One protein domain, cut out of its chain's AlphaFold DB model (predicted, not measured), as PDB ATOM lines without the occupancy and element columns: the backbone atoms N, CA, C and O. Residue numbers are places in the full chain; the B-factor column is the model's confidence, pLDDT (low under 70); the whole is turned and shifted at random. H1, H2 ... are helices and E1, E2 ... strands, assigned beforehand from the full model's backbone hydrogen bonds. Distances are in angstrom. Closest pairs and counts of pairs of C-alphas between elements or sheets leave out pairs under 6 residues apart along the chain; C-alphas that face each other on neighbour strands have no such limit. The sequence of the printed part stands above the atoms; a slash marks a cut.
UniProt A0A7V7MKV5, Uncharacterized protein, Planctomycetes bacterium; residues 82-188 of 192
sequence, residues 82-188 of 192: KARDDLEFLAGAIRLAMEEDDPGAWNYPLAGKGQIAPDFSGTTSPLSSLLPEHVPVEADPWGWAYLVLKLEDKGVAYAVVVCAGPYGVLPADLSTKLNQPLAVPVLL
ATOM      1  N   LYS A  82      53.626  58.974  -1.633       94.12
ATOM      2  CA  LYS A  82      52.161  59.000  -1.528       94.12
ATOM      3  C   LYS A  82      51.527  57.716  -2.078       94.12
ATOM      4  O   LYS A  82      50.704  57.112  -1.407       94.12
ATOM      5  N   ALA A  83      51.930  57.282  -3.274       94.50
ATOM      6  CA  ALA A  83      51.388  56.070  -3.888       94.50
ATOM      7  C   ALA A  83      51.608  54.835  -3.006       94.50
ATOM      8  O   ALA A  83      50.723  53.990  -2.911       94.50
ATOM      9  N   ARG A  84      52.774  54.739  -2.359       93.25
ATOM     10  CA  ARG A  84      53.094  53.649  -1.441       93.25
ATOM     11  C   ARG A  84      52.234  53.692  -0.178       93.25
ATOM     12  O   ARG A  84      51.685  52.658   0.191       93.25
ATOM     13  N   ASP A  85      52.100  54.859   0.447       93.88
ATOM     14  CA  ASP A  85      51.268  55.033   1.644       93.88
ATOM     15  C   ASP A  85      49.802  54.668   1.344       93.88
ATOM     16  O   ASP A  85      49.167  53.939   2.109       93.88
ATOM     17  N   ASP A  86      49.291  55.095   0.185       94.50
ATOM     18  CA  ASP A  86      47.940  54.776  -0.284       94.50
ATOM     19  C   ASP A  86      47.763  53.263  -0.540       94.50
ATOM     20  O   ASP A  86      46.734  52.688  -0.182       94.50
ATOM     21  N   LEU A  87      48.768  52.584  -1.113       94.06
ATOM     22  CA  LEU A  87      48.745  51.128  -1.317       94.06
ATOM     23  C   LEU A  87      48.750  50.355   0.007       94.06
ATOM     24  O   LEU A  87      47.984  49.401   0.153       94.06
ATOM     25  N   GLU A  88      49.596  50.748   0.963       93.19
ATOM     26  CA  GLU A  88      49.658  50.130   2.293       93.19
ATOM     27  C   GLU A  88      48.331  50.330   3.048       93.19
ATOM     28  O   GLU A  88      47.805  49.389   3.655       93.19
ATOM     29  N   PHE A  89      47.734  51.520   2.940       94.06
ATOM     30  CA  PHE A  89      46.414  51.821   3.491       94.06
ATOM     31  C   PHE A  89      45.303  50.968   2.859       94.06
ATOM     32  O   PHE A  89      44.531  50.332   3.582       94.06
ATOM     33  N   LEU A  90      45.240  50.895   1.523       94.25
ATOM     34  CA  LEU A  90      44.254  50.079   0.804       94.25
ATOM     35  C   LEU A  90      44.413  48.589   1.110       94.25
ATOM     36  O   LEU A  90      43.416  47.904   1.318       94.25
ATOM     37  N   ALA A  91      45.647  48.090   1.189       93.25
ATOM     38  CA  ALA A  91      45.930  46.711   1.569       93.25
ATOM     39  C   ALA A  91      45.398  46.388   2.976       93.25
ATOM     40  O   ALA A  91      44.790  45.336   3.179       93.25
ATOM     41  N   GLY A  92      45.570  47.306   3.934       92.88
ATOM     42  CA  GLY A  92      45.000  47.181   5.275       92.88
ATOM     43  C   GLY A  92      43.468  47.184   5.278       92.88
ATOM     44  O   GLY A  92      42.856  46.346   5.937       92.88
ATOM     45  N   ALA A  93      42.849  48.082   4.509       93.06
ATOM     46  CA  ALA A  93      41.393  48.171   4.407       93.06
ATOM     47  C   ALA A  93      40.777  46.931   3.736       93.06
ATOM     48  O   ALA A  93      39.756  46.424   4.191       93.06
ATOM     49  N   ILE A  94      41.430  46.402   2.699       92.69
ATOM     50  CA  ILE A  94      41.032  45.153   2.040       92.69
ATOM     51  C   ILE A  94      41.169  43.984   3.005       92.69
ATOM     52  O   ILE A  94      40.245  43.191   3.114       92.69
ATOM     53  N   ARG A  95      42.280  43.893   3.746       92.31
ATOM     54  CA  ARG A  95      42.463  42.839   4.750       92.31
ATOM     55  C   ARG A  95      41.335  42.836   5.782       92.31
ATOM     56  O   ARG A  95      40.852  41.764   6.116       92.31
ATOM     57  N   LEU A  96      40.908  44.011   6.243       91.12
ATOM     58  CA  LEU A  96      39.766  44.129   7.150       91.12
ATOM     59  C   LEU A  96      38.461  43.670   6.478       91.12
ATOM     60  O   LEU A  96      37.716  42.899   7.069       91.12
ATOM     61  N   ALA A  97      38.212  44.071   5.228       90.62
ATOM     62  CA  ALA A  97      37.033  43.627   4.479       90.62
ATOM     63  C   ALA A  97      37.005  42.101   4.261       90.62
ATOM     64  O   ALA A  97      35.939  41.496   4.267       90.62
ATOM     65  N   MET A  98      38.169  41.460   4.121       89.94
ATOM     66  CA  MET A  98      38.290  39.999   4.009       89.94
ATOM     67  C   MET A  98      38.023  39.257   5.323       89.94
ATOM     68  O   MET A  98      37.798  38.051   5.299       89.94
ATOM     69  N   GLU A  99      38.118  39.934   6.469       89.31
ATOM     70  CA  GLU A  99      37.726  39.356   7.761       89.31
ATOM     71  C   GLU A  99      36.198  39.362   7.933       89.31
ATOM     72  O   GLU A  99      35.667  38.546   8.685       89.31
ATOM     73  N   GLU A 100      35.493  40.258   7.233       88.38
ATOM     74  CA  GLU A 100      34.034  40.403   7.299       88.38
ATOM     75  C   GLU A 100      33.298  39.603   6.209       88.38
ATOM     76  O   GLU A 100      32.258  39.011   6.504       88.38
ATOM     77  N   ASP A 101      33.846  39.537   4.990       88.06
ATOM     78  CA  ASP A 101      33.254  38.866   3.823       88.06
ATOM     79  C   ASP A 101      34.167  37.770   3.248       88.06
ATOM     80  O   ASP A 101      35.391  37.870   3.299       88.06
ATOM     81  N   ASP A 102      33.576  36.750   2.611       87.25
ATOM     82  CA  ASP A 102      34.328  35.695   1.915       87.25
ATOM     83  C   ASP A 102      35.043  36.255   0.664       87.25
ATOM     84  O   ASP A 102      34.387  36.564  -0.343       87.25
ATOM     85  N   PRO A 103      36.390  36.336   0.658       84.44
ATOM     86  CA  PRO A 103      37.135  36.855  -0.483       84.44
ATOM     87  C   PRO A 103      37.048  35.960  -1.722       84.44
ATOM     88  O   PRO A 103      37.395  36.397  -2.826       84.44
ATOM     89  N   GLY A 104      36.611  34.705  -1.572       85.06
ATOM     90  CA  GLY A 104      36.336  33.796  -2.678       85.06
ATOM     91  C   GLY A 104      35.160  34.244  -3.547       85.06
ATOM     92  O   GLY A 104      35.164  33.972  -4.749       85.06
ATOM     93  N   ALA A 105      34.203  34.974  -2.965       86.81
ATOM     94  CA  ALA A 105      32.989  35.438  -3.632       86.81
ATOM     95  C   ALA A 105      33.154  36.782  -4.368       86.81
ATOM     96  O   ALA A 105      32.238  37.231  -5.059       86.81
ATOM     97  N   TRP A 106      34.301  37.450  -4.228       91.25
ATOM     98  CA  TRP A 106      34.524  38.762  -4.830       91.25
ATOM     99  C   TRP A 106      34.771  38.677  -6.344       91.25
ATOM    100  O   TRP A 106      35.510  37.824  -6.839       91.25
ATOM    101  N   ASN A 107      34.207  39.630  -7.091       92.00
ATOM    102  CA  ASN A 107      34.351  39.720  -8.546       92.00
ATOM    103  C   ASN A 107      35.624  40.486  -8.937       92.00
ATOM    104  O   ASN A 107      35.569  41.663  -9.303       92.00
ATOM    105  N   TYR A 108      36.771  39.813  -8.858       91.94
ATOM    106  CA  TYR A 108      38.035  40.332  -9.382       91.94
ATOM    107  C   TYR A 108      38.004  40.424 -10.915       91.94
ATOM    108  O   TYR A 108      37.390  39.571 -11.560       91.94
ATOM    109  N   PRO A 109      38.723  41.378 -11.526       94.38
ATOM    110  CA  PRO A 109      39.526  42.451 -10.928       94.38
ATOM    111  C   PRO A 109      38.669  43.593 -10.352       94.38
ATOM    112  O   PRO A 109      37.632  43.948 -10.913       94.38
ATOM    113  N   LEU A 110      39.122  44.210  -9.259       94.88
ATOM    114  CA  LEU A 110      38.453  45.368  -8.650       94.88
ATOM    115  C   LEU A 110      39.218  46.649  -8.984       94.88
ATOM    116  O   LEU A 110      40.445  46.645  -8.952       94.88
ATOM    117  N   ALA A 111      38.516  47.742  -9.269       95.62
ATOM    118  CA  ALA A 111      39.116  49.026  -9.618       95.62
ATOM    119  C   ALA A 111      38.627  50.161  -8.713       95.62
ATOM    120  O   ALA A 111      37.425  50.335  -8.501       95.62
ATOM    121  N   GLY A 112      39.569  50.943  -8.190       94.25
ATOM    122  CA  GLY A 112      39.314  52.186  -7.471       94.25
ATOM    123  C   GLY A 112      38.820  53.313  -8.380       94.25
ATOM    124  O   GLY A 112      38.478  53.112  -9.546       94.25
ATOM    125  N   LYS A 113      38.789  54.536  -7.846       91.88
ATOM    126  CA  LYS A 113      38.500  55.730  -8.652       91.88
ATOM    127  C   LYS A 113      39.715  56.072  -9.517       91.88
ATOM    128  O   LYS A 113      40.839  55.905  -9.071       91.88
ATOM    129  N   GLY A 114      39.491  56.585 -10.725       93.69
ATOM    130  CA  GLY A 114      40.556  56.989 -11.651       93.69
ATOM    131  C   GLY A 114      40.378  56.398 -13.046       93.69
ATOM    132  O   GLY A 114      39.393  55.708 -13.315       93.69
ATOM    133  N   GLN A 115      41.318  56.685 -13.948       95.44
ATOM    134  CA  GLN A 115      41.364  56.011 -15.249       95.44
ATOM    135  C   GLN A 115      41.958  54.613 -15.105       95.44
ATOM    136  O   GLN A 115      42.977  54.423 -14.449       95.44
ATOM    137  N   ILE A 116      41.343  53.625 -15.744       94.88
ATOM    138  CA  ILE A 116      41.935  52.292 -15.850       94.88
ATOM    139  C   ILE A 116      43.158  52.391 -16.768       94.88
ATOM    140  O   ILE A 116      43.100  53.061 -17.802       94.88
ATOM    141  N   ALA A 117      44.259  51.752 -16.371       92.25
ATOM    142  CA  ALA A 117      45.479  51.718 -17.165       92.25
ATOM    143  C   ALA A 117      45.189  51.153 -18.574       92.25
ATOM    144  O   ALA A 117      44.465  50.163 -18.695       92.25
ATOM    145  N   PRO A 118      45.703  51.773 -19.652       89.62
ATOM    146  CA  PRO A 118      45.337  51.428 -21.029       89.62
ATOM    147  C   PRO A 118      45.764  50.018 -21.455       89.62
ATOM    148  O   PRO A 118      45.210  49.467 -22.405       89.62
ATOM    149  N   ASP A 119      46.754  49.439 -20.781       88.31
ATOM    150  CA  ASP A 119      47.224  48.072 -20.998       88.31
ATOM    151  C   ASP A 119      46.367  47.017 -20.276       88.31
ATOM    152  O   ASP A 119      46.522  45.818 -20.518       88.31
ATOM    153  N   PHE A 120      45.422  47.445 -19.437       89.56
ATOM    154  CA  PHE A 120      44.498  46.562 -18.747       89.56
ATOM    155  C   PHE A 120      43.247  46.286 -19.589       89.56
ATOM    156  O   PHE A 120      42.432  47.171 -19.841       89.56
ATOM    157  N   SER A 121      43.059  45.031 -19.995       84.38
ATOM    158  CA  SER A 121      41.939  44.596 -20.846       84.38
ATOM    159  C   SER A 121      40.808  43.876 -20.094       84.38
ATOM    160  O   SER A 121      39.863  43.391 -20.718       84.38
ATOM    161  N   GLY A 122      40.882  43.789 -18.761       84.25
ATOM    162  CA  GLY A 122      39.891  43.096 -17.934       84.25
ATOM    163  C   GLY A 122      38.628  43.922 -17.670       84.25
ATOM    164  O   GLY A 122      38.680  45.144 -17.550       84.25
ATOM    165  N   THR A 123      37.481  43.249 -17.521       88.19
ATOM    166  CA  THR A 123      36.264  43.892 -16.992       88.19
ATOM    167  C   THR A 123      36.426  44.073 -15.491       88.19
ATOM    168  O   THR A 123      36.684  43.096 -14.796       88.19
ATOM    169  N   THR A 124      36.295  45.301 -14.998       91.69
ATOM    170  CA  THR A 124      36.509  45.627 -13.587       91.69
ATOM    171  C   THR A 124      35.198  45.803 -12.833       91.69
ATOM    172  O   THR A 124      34.226  46.355 -13.352       91.69
ATOM    173  N   SER A 125      35.191  45.357 -11.581       93.06
ATOM    174  CA  SER A 125      34.153  45.692 -10.604       93.06
ATOM    175  C   SER A 125      34.600  46.899  -9.767       93.06
ATOM    176  O   SER A 125      35.799  47.077  -9.545       93.06
ATOM    177  N   PRO A 126      33.686  47.754  -9.281       91.50
ATOM    178  CA  PRO A 126      34.067  48.909  -8.472       91.50
ATOM    179  C   PRO A 126      34.603  48.475  -7.100       91.50
ATOM    180  O   PRO A 126      33.904  47.827  -6.333       91.50
ATOM    181  N   LEU A 127      35.816  48.895  -6.741       90.38
ATOM    182  CA  LEU A 127      36.430  48.607  -5.437       90.38
ATOM    183  C   LEU A 127      35.641  49.228  -4.272       90.38
ATOM    184  O   LEU A 127      35.629  48.697  -3.165       90.38
ATOM    185  N   SER A 128      34.930  50.329  -4.526       85.25
ATOM    186  CA  SER A 128      34.091  51.000  -3.530       85.25
ATOM    187  C   SER A 128      32.898  50.169  -3.056       85.25
ATOM    188  O   SER A 128      32.259  50.573  -2.094       85.25
ATOM    189  N   SER A 129      32.551  49.059  -3.720       85.94
ATOM    190  CA  SER A 129      31.489  48.173  -3.229       85.94
ATOM    191  C   SER A 129      31.945  47.261  -2.092       85.94
ATOM    192  O   SER A 129      31.094  46.700  -1.416       85.94
ATOM    193  N   LEU A 130      33.258  47.077  -1.920       86.31
ATOM    194  CA  LEU A 130      33.839  46.207  -0.890       86.31
ATOM    195  C   LEU A 130      34.405  46.989   0.290       86.31
ATOM    196  O   LEU A 130      34.501  46.472   1.395       86.31
ATOM    197  N   LEU A 131      34.830  48.227   0.049       87.75
ATOM    198  CA  LEU A 131      35.395  49.059   1.097       87.75
ATOM    199  C   LEU A 131      34.289  49.785   1.870       87.75
ATOM    200  O   LEU A 131      33.294  50.198   1.268       87.75
ATOM    201  N   PRO A 132      34.473  50.008   3.183       83.44
ATOM    202  CA  PRO A 132      33.549  50.821   3.960       83.44
ATOM    203  C   PRO A 132      33.359  52.212   3.337       83.44
ATOM    204  O   PRO A 132      34.316  52.822   2.861       83.44
ATOM    205  N   GLU A 133      32.142  52.760   3.406       81.31
ATOM    206  CA  GLU A 133      31.771  54.035   2.756       81.31
ATOM    207  C   GLU A 133      32.667  55.225   3.159       81.31
ATOM    208  O   GLU A 133      32.853  56.175   2.400       81.31
ATOM    209  N   HIS A 134      33.264  55.161   4.351       82.31
ATOM    210  CA  HIS A 134      34.145  56.193   4.892       82.31
ATOM    211  C   HIS A 134      35.607  56.080   4.435       82.31
ATOM    212  O   HIS A 134      36.402  56.940   4.808       82.31
ATOM    213  N   VAL A 135      35.981  55.046   3.674       86.19
ATOM    214  CA  VAL A 135      37.343  54.860   3.157       86.19
ATOM    215  C   VAL A 135      37.454  55.566   1.802       86.19
ATOM    216  O   VAL A 135      36.934  55.070   0.797       86.19
ATOM    217  N   PRO A 136      38.104  56.744   1.724       82.44
ATOM    218  CA  PRO A 136      38.251  57.445   0.462       82.44
ATOM    219  C   PRO A 136      39.248  56.693  -0.423       82.44
ATOM    220  O   PRO A 136      40.449  56.704  -0.180       82.44
ATOM    221  N   VAL A 137      38.751  56.059  -1.484       80.06
ATOM    222  CA  VAL A 137      39.607  55.557  -2.565       80.06
ATOM    223  C   VAL A 137      39.753  56.665  -3.594       80.06
ATOM    224  O   VAL A 137      38.865  56.860  -4.428       80.06
ATOM    225  N   GLU A 138      40.828  57.437  -3.505       92.19
ATOM    226  CA  GLU A 138      41.199  58.377  -4.561       92.19
ATOM    227  C   GLU A 138      41.904  57.652  -5.718       92.19
ATOM    228  O   GLU A 138      42.204  56.459  -5.641       92.19
ATOM    229  N   ALA A 139      42.117  58.372  -6.818       95.56
ATOM    230  CA  ALA A 139      43.022  57.915  -7.864       95.56
ATOM    231  C   ALA A 139      44.472  57.997  -7.379       95.56
ATOM    232  O   ALA A 139      44.789  58.770  -6.469       95.56
ATOM    233  N   ASP A 140      45.350  57.236  -8.020       95.25
ATOM    234  CA  ASP A 140      46.776  57.305  -7.750       95.25
ATOM    235  C   ASP A 140      47.348  58.708  -8.068       95.25
ATOM    236  O   ASP A 140      46.693  59.536  -8.721       95.25
ATOM    237  N   PRO A 141      48.584  59.023  -7.640       96.12
ATOM    238  CA  PRO A 141      49.187  60.341  -7.862       96.12
ATOM    239  C   PRO A 141      49.386  60.743  -9.334       96.12
ATOM    240  O   PRO A 141      49.774  61.885  -9.605       96.12
ATOM    241  N   TRP A 142      49.155  59.828 -10.275       96.00
ATOM    242  CA  TRP A 142      49.229  60.043 -11.718       96.00
ATOM    243  C   TRP A 142      47.853  59.992 -12.402       96.00
ATOM    244  O   TRP A 142      47.775  60.228 -13.606       96.00
ATOM    245  N   GLY A 143      46.772  59.790 -11.642       96.38
ATOM    246  CA  GLY A 143      45.386  59.796 -12.114       96.38
ATOM    247  C   GLY A 143      44.825  58.423 -12.499       96.38
ATOM    248  O   GLY A 143      43.689  58.354 -12.985       96.38
ATOM    249  N   TRP A 144      45.569  57.339 -12.278       96.81
ATOM    250  CA  TRP A 144      45.114  55.980 -12.570       96.81
ATOM    251  C   TRP A 144      44.336  55.377 -11.404       96.81
ATOM    252  O   TRP A 144      44.519  55.734 -10.243       96.81
ATOM    253  N   ALA A 145      43.450  54.439 -11.714       96.50
ATOM    254  CA  ALA A 145      42.753  53.658 -10.710       96.50
ATOM    255  C   ALA A 145      43.698  52.627 -10.083       96.50
ATOM    256  O   ALA A 145      44.379  51.885 -10.793       96.50
ATOM    257  N   TYR A 146      43.679  52.530  -8.753       95.88
ATOM    258  CA  TYR A 146      44.234  51.373  -8.053       95.88
ATOM    259  C   TYR A 146      43.464  50.117  -8.453       95.88
ATOM    260  O   TYR A 146      42.231  50.137  -8.501       95.88
ATOM    261  N   LEU A 147      44.174  49.025  -8.717       95.31
ATOM    262  CA  LEU A 147      43.559  47.747  -9.061       95.31
ATOM    263  C   LEU A 147      43.832  46.726  -7.964       95.31
ATOM    264  O   LEU A 147      44.945  46.650  -7.449       95.31
ATOM    265  N   VAL A 148      42.828  45.919  -7.639       94.94
ATOM    266  CA  VAL A 148      42.991  44.728  -6.804       94.94
ATOM    267  C   VAL A 148      42.811  43.510  -7.687       94.94
ATOM    268  O   VAL A 148      41.764  43.313  -8.314       94.94
ATOM    269  N   LEU A 149      43.856  42.699  -7.745       93.44
ATOM    270  CA  LEU A 149      43.944  41.531  -8.606       93.44
ATOM    271  C   LEU A 149      44.070  40.285  -7.739       93.44
ATOM    272  O   LEU A 149      44.803  40.290  -6.755       93.44
ATOM    273  N   LYS A 150      43.381  39.210  -8.116       92.44
ATOM    274  CA  LYS A 150      43.575  37.895  -7.506       92.44
ATOM    275  C   LYS A 150      44.669  37.165  -8.272       92.44
ATOM    276  O   LYS A 150      44.561  36.993  -9.485       92.44
ATOM    277  N   LEU A 151      45.709  36.756  -7.564       90.44
ATOM    278  CA  LEU A 151      46.807  35.961  -8.094       90.44
ATOM    279  C   LEU A 151      46.889  34.639  -7.339       90.44
ATOM    280  O   LEU A 151      46.418  34.517  -6.209       90.44
ATOM    281  N   GLU A 152      47.490  33.649  -7.981       89.12
ATOM    282  CA  GLU A 152      47.729  32.334  -7.405       89.12
ATOM    283  C   GLU A 152      49.192  31.962  -7.651       89.12
ATOM    284  O   GLU A 152      49.653  31.965  -8.793       89.12
ATOM    285  N   ASP A 153      49.935  31.674  -6.582       86.25
ATOM    286  CA  ASP A 153      51.294  31.132  -6.665       86.25
ATOM    287  C   ASP A 153      51.383  29.868  -5.812       86.25
ATOM    288  O   ASP A 153      51.043  29.876  -4.629       86.25
ATOM    289  N   LYS A 154      51.835  28.764  -6.417       86.12
ATOM    290  CA  LYS A 154      52.019  27.457  -5.751       86.12
ATOM    291  C   LYS A 154      50.784  26.965  -4.974       86.12
ATOM    292  O   LYS A 154      50.926  26.346  -3.923       86.12
ATOM    293  N   GLY A 155      49.582  27.227  -5.493       84.19
ATOM    294  CA  GLY A 155      48.314  26.833  -4.868       84.19
ATOM    295  C   GLY A 155      47.880  27.719  -3.696       84.19
ATOM    296  O   GLY A 155      46.908  27.397  -3.018       84.19
ATOM    297  N   VAL A 156      48.584  28.827  -3.444       84.50
ATOM    298  CA  VAL A 156      48.171  29.858  -2.491       84.50
ATOM    299  C   VAL A 156      47.632  31.042  -3.279       84.50
ATOM    300  O   VAL A 156      48.352  31.663  -4.063       84.50
ATOM    301  N   ALA A 157      46.358  31.361  -3.062       87.12
ATOM    302  CA  ALA A 157      45.748  32.554  -3.622       87.12
ATOM    303  C   ALA A 157      46.072  33.773  -2.743       87.12
ATOM    304  O   ALA A 157      46.045  33.698  -1.515       87.12
ATOM    305  N   TYR A 158      46.372  34.908  -3.360       88.00
ATOM    306  CA  TYR A 158      46.551  36.186  -2.674       88.00
ATOM    307  C   TYR A 158      45.951  37.314  -3.520       88.00
ATOM    308  O   TYR A 158      45.928  37.249  -4.750       88.00
ATOM    309  N   ALA A 159      45.438  38.346  -2.859       91.81
ATOM    310  CA  ALA A 159      45.037  39.577  -3.518       91.81
ATOM    311  C   ALA A 159      46.256  40.503  -3.596       91.81
ATOM    312  O   ALA A 159      47.064  40.555  -2.674       91.81
ATOM    313  N   VAL A 160      46.421  41.240  -4.686       92.62
ATOM    314  CA  VAL A 160      47.478  42.250  -4.814       92.62
ATOM    315  C   VAL A 160      46.847  43.566  -5.186       92.62
ATOM    316  O   VAL A 160      46.110  43.644  -6.169       92.62
ATOM    317  N   VAL A 161      47.168  44.593  -4.407       94.19
ATOM    318  CA  VAL A 161      46.837  45.975  -4.739       94.19
ATOM    319  C   VAL A 161      47.981  46.536  -5.569       94.19
ATOM    320  O   VAL A 161      49.137  46.482  -5.146       94.19
ATOM    321  N   VAL A 162      47.669  47.044  -6.758       94.38
ATOM    322  CA  VAL A 162      48.657  47.548  -7.714       94.38
ATOM    323  C   VAL A 162      48.312  48.954  -8.183       94.38
ATOM    324  O   VAL A 162      47.143  49.324  -8.324       94.38
ATOM    325  N   CYS A 163      49.360  49.728  -8.448       94.38
ATOM    326  CA  CYS A 163      49.308  51.054  -9.050       94.38
ATOM    327  C   CYS A 163      50.067  51.024 -10.384       94.38
ATOM    328  O   CYS A 163      51.151  50.444 -10.475       94.38
ATOM    329  N   ALA A 164      49.504  51.644 -11.424       93.62
ATOM    330  CA  ALA A 164      50.107  51.674 -12.761       93.62
ATOM    331  C   ALA A 164      51.279  52.672 -12.872       93.62
ATOM    332  O   ALA A 164      52.089  52.611 -13.802       93.62
ATOM    333  N   GLY A 165      51.392  53.590 -11.907       93.50
ATOM    334  CA  GLY A 165      52.521  54.499 -11.785       93.50
ATOM    335  C   GLY A 165      52.552  55.598 -12.859       93.50
ATOM    336  O   GLY A 165      51.563  55.853 -13.547       93.50
ATOM    337  N   PRO A 166      53.705  56.262 -13.054       93.81
ATOM    338  CA  PRO A 166      53.827  57.423 -13.942       93.81
ATOM    339  C   PRO A 166      53.553  57.130 -15.415       93.81
ATOM    340  O   PRO A 166      53.203  58.041 -16.161       93.81
ATOM    341  N   TYR A 167      53.736  55.881 -15.835       93.19
ATOM    342  CA  TYR A 167      53.611  55.482 -17.232       93.19
ATOM    343  C   TYR A 167      52.274  54.814 -17.544       93.19
ATOM    344  O   TYR A 167      52.013  54.546 -18.713       93.19
ATOM    345  N   GLY A 168      51.437  54.554 -16.532       91.69
ATOM    346  CA  GLY A 168      50.179  53.839 -16.729       91.69
ATOM    347  C   GLY A 168      50.394  52.421 -17.264       91.69
ATOM    348  O   GLY A 168      49.608  51.969 -18.086       91.69
ATOM    349  N   VAL A 169      51.487  51.762 -16.864       90.94
ATOM    350  CA  VAL A 169      51.830  50.407 -17.313       90.94
ATOM    351  C   VAL A 169      51.870  49.494 -16.104       90.94
ATOM    352  O   VAL A 169      52.646  49.717 -15.169       90.94
ATOM    353  N   LEU A 170      51.052  48.452 -16.130       88.94
ATOM    354  CA  LEU A 170      51.045  47.429 -15.104       88.94
ATOM    355  C   LEU A 170      52.219  46.458 -15.319       88.94
ATOM    356  O   LEU A 170      52.590  46.143 -16.454       88.94
ATOM    357  N   PRO A 171      52.840  45.946 -14.245       82.38
ATOM    358  CA  PRO A 171      53.877  44.932 -14.375       82.38
ATOM    359  C   PRO A 171      53.306  43.676 -15.050       82.38
ATOM    360  O   PRO A 171      52.372  43.076 -14.536       82.38
ATOM    361  N   ALA A 172      53.890  43.247 -16.173       77.62
ATOM    362  CA  ALA A 172      53.426  42.048 -16.886       77.62
ATOM    363  C   ALA A 172      53.501  40.767 -16.027       77.62
ATOM    364  O   ALA A 172      52.619  39.920 -16.105       77.62
ATOM    365  N   ASP A 173      54.525  40.660 -15.170       80.50
ATOM    366  CA  ASP A 173      54.701  39.556 -14.223       80.50
ATOM    367  C   ASP A 173      54.521  40.042 -12.783       80.50
ATOM    368  O   ASP A 173      55.495  40.269 -12.060       80.50
ATOM    369  N   LEU A 174      53.274  40.206 -12.345       78.19
ATOM    370  CA  LEU A 174      52.994  40.584 -10.958       78.19
ATOM    371  C   LEU A 174      53.476  39.526  -9.957       78.19
ATOM    372  O   LEU A 174      54.004  39.887  -8.911       78.19
ATOM    373  N   SER A 175      53.391  38.236 -10.297       71.75
ATOM    374  CA  SER A 175      53.789  37.130  -9.412       71.75
ATOM    375  C   SER A 175      55.281  37.133  -9.058       71.75
ATOM    376  O   SER A 175      55.646  36.826  -7.926       71.75
ATOM    377  N   THR A 176      56.164  37.523  -9.986       72.31
ATOM    378  CA  THR A 176      57.620  37.576  -9.733       72.31
ATOM    379  C   THR A 176      58.083  38.915  -9.163       72.31
ATOM    380  O   THR A 176      59.181  39.010  -8.609       72.31
ATOM    381  N   LYS A 177      57.252  39.957  -9.274       70.88
ATOM    382  CA  LYS A 177      57.577  41.347  -8.924       70.88
ATOM    383  C   LYS A 177      56.768  41.876  -7.739       70.88
ATOM    384  O   LYS A 177      56.629  43.085  -7.586       70.88
ATOM    385  N   LEU A 178      56.315  40.986  -6.856       65.00
ATOM    386  CA  LEU A 178      55.567  41.340  -5.644       65.00
ATOM    387  C   LEU A 178      56.285  42.342  -4.724       65.00
ATOM    388  O   LEU A 178      55.630  43.064  -3.989       65.00
ATOM    389  N   ASN A 179      57.620  42.408  -4.783       62.94
ATOM    390  CA  ASN A 179      58.436  43.324  -3.976       62.94
ATOM    391  C   ASN A 179      58.687  44.685  -4.654       62.94
ATOM    392  O   ASN A 179      59.619  45.400  -4.277       62.94
ATOM    393  N   GLN A 180      57.932  45.035  -5.698       73.75
ATOM    394  CA  GLN A 180      58.044  46.352  -6.320       73.75
ATOM    395  C   GLN A 180      57.347  47.425  -5.477       73.75
ATOM    396  O   GLN A 180      56.309  47.158  -4.884       73.75
ATOM    397  N   PRO A 181      57.861  48.669  -5.465       72.88
ATOM    398  CA  PRO A 181      57.326  49.743  -4.622       72.88
ATOM    399  C   PRO A 181      55.874  50.144  -4.943       72.88
ATOM    400  O   PRO A 181      55.280  50.892  -4.179       72.88
ATOM    401  N   LEU A 182      55.317  49.670  -6.064       84.88
ATOM    402  CA  LEU A 182      53.967  49.986  -6.548       84.88
ATOM    403  C   LEU A 182      53.008  48.780  -6.510       84.88
ATOM    404  O   LEU A 182      51.964  48.800  -7.163       84.88
ATOM    405  N   ALA A 183      53.362  47.729  -5.765       84.50
ATOM    406  CA  ALA A 183      52.505  46.575  -5.528       84.50
ATOM    407  C   ALA A 183      52.595  46.139  -4.061       84.50
ATOM    408  O   ALA A 183      53.690  46.023  -3.515       84.50
ATOM    409  N   VAL A 184      51.448  45.885  -3.430       85.62
ATOM    410  CA  VAL A 184      51.381  45.388  -2.049       85.62
ATOM    411  C   VAL A 184      50.521  44.122  -2.011       85.62
ATOM    412  O   VAL A 184      49.337  44.179  -2.361       85.62
ATOM    413  N   PRO A 185      51.090  42.965  -1.620       85.50
ATOM    414  CA  PRO A 185      50.332  41.730  -1.500       85.50
ATOM    415  C   PRO A 185      49.519  41.679  -0.202       85.50
ATOM    416  O   PRO A 185      49.988  42.060   0.870       85.50
ATOM    417  N   VAL A 186      48.318  41.121  -0.303       83.56
ATOM    418  CA  VAL A 186      47.405  40.797   0.794       83.56
ATOM    419  C   VAL A 186      47.104  39.302   0.719       83.56
ATOM    420  O   VAL A 186      46.514  38.813  -0.244       83.56
ATOM    421  N   LEU A 187      47.551  38.551   1.723       82.75
ATOM    422  CA  LEU A 187      47.329  37.105   1.787       82.75
ATOM    423  C   LEU A 187      45.836  36.806   1.934       82.75
ATOM    424  O   LEU A 187      45.213  37.313   2.867       82.75
ATOM    425  N   LEU A 188      45.285  35.971   1.044       78.88
ATOM    426  CA  LEU A 188      43.927  35.459   1.214       78.88
ATOM    427  C   LEU A 188      43.925  34.370   2.298       78.88
ATOM    428  O   LEU A 188      44.871  33.577   2.354       78.88
TER     429      LEU A 188
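This is residues 82 to 188 of the 192 residues of an uncharacterized protein of Planctomycetes bacterium (UniProt A0A7V7MKV5). With little regular structure, one helix, H1, covers one face of a small, strongly twisted sheet, E1, E2, E3, and two long unnamed stretches, residues 101 to 146 and 163 to 182, complete it. The 107 printed residues run H1, E1, E2, E3, mixed in class, with 38 residues in named elements. The sheet is an antiparallel meander, each strand pairing with the one before. It is compact, radius of gyration of the C-alphas 12.6 A, spanning 35 by 34 by 26 A.

H1, residues 82 to 100, with every O i to N i+4 pair within hydrogen-bond range, is on the sheet of E1, residues 147 to 153, E2, 156 to 162, and E3, 183 to 187, at a height over the sheet of 8.6 A. It lies over E2 and E3; its closest C-alphas to E3 are Ala 91 and Val 186, 6.1 A. Within hydrogen-bond range are N 149 and O 160, 2.9 A, in hairpin E1 and E2, and N 186 and O 159, 2.7 A, in hairpin E2 and E3.

H1 spans 27.4 A from C-alpha 82 at (52.161, 59.000, -1.528); E1 and E2 span 18.5 A each; E3 spans 13.0 A to C-alpha 187 at (47.329, 37.105, 1.787).

The printed part has no cut. Links H1 to E1 and E2 to E3 are long. Residues 178 to 179 have pLDDT under 70.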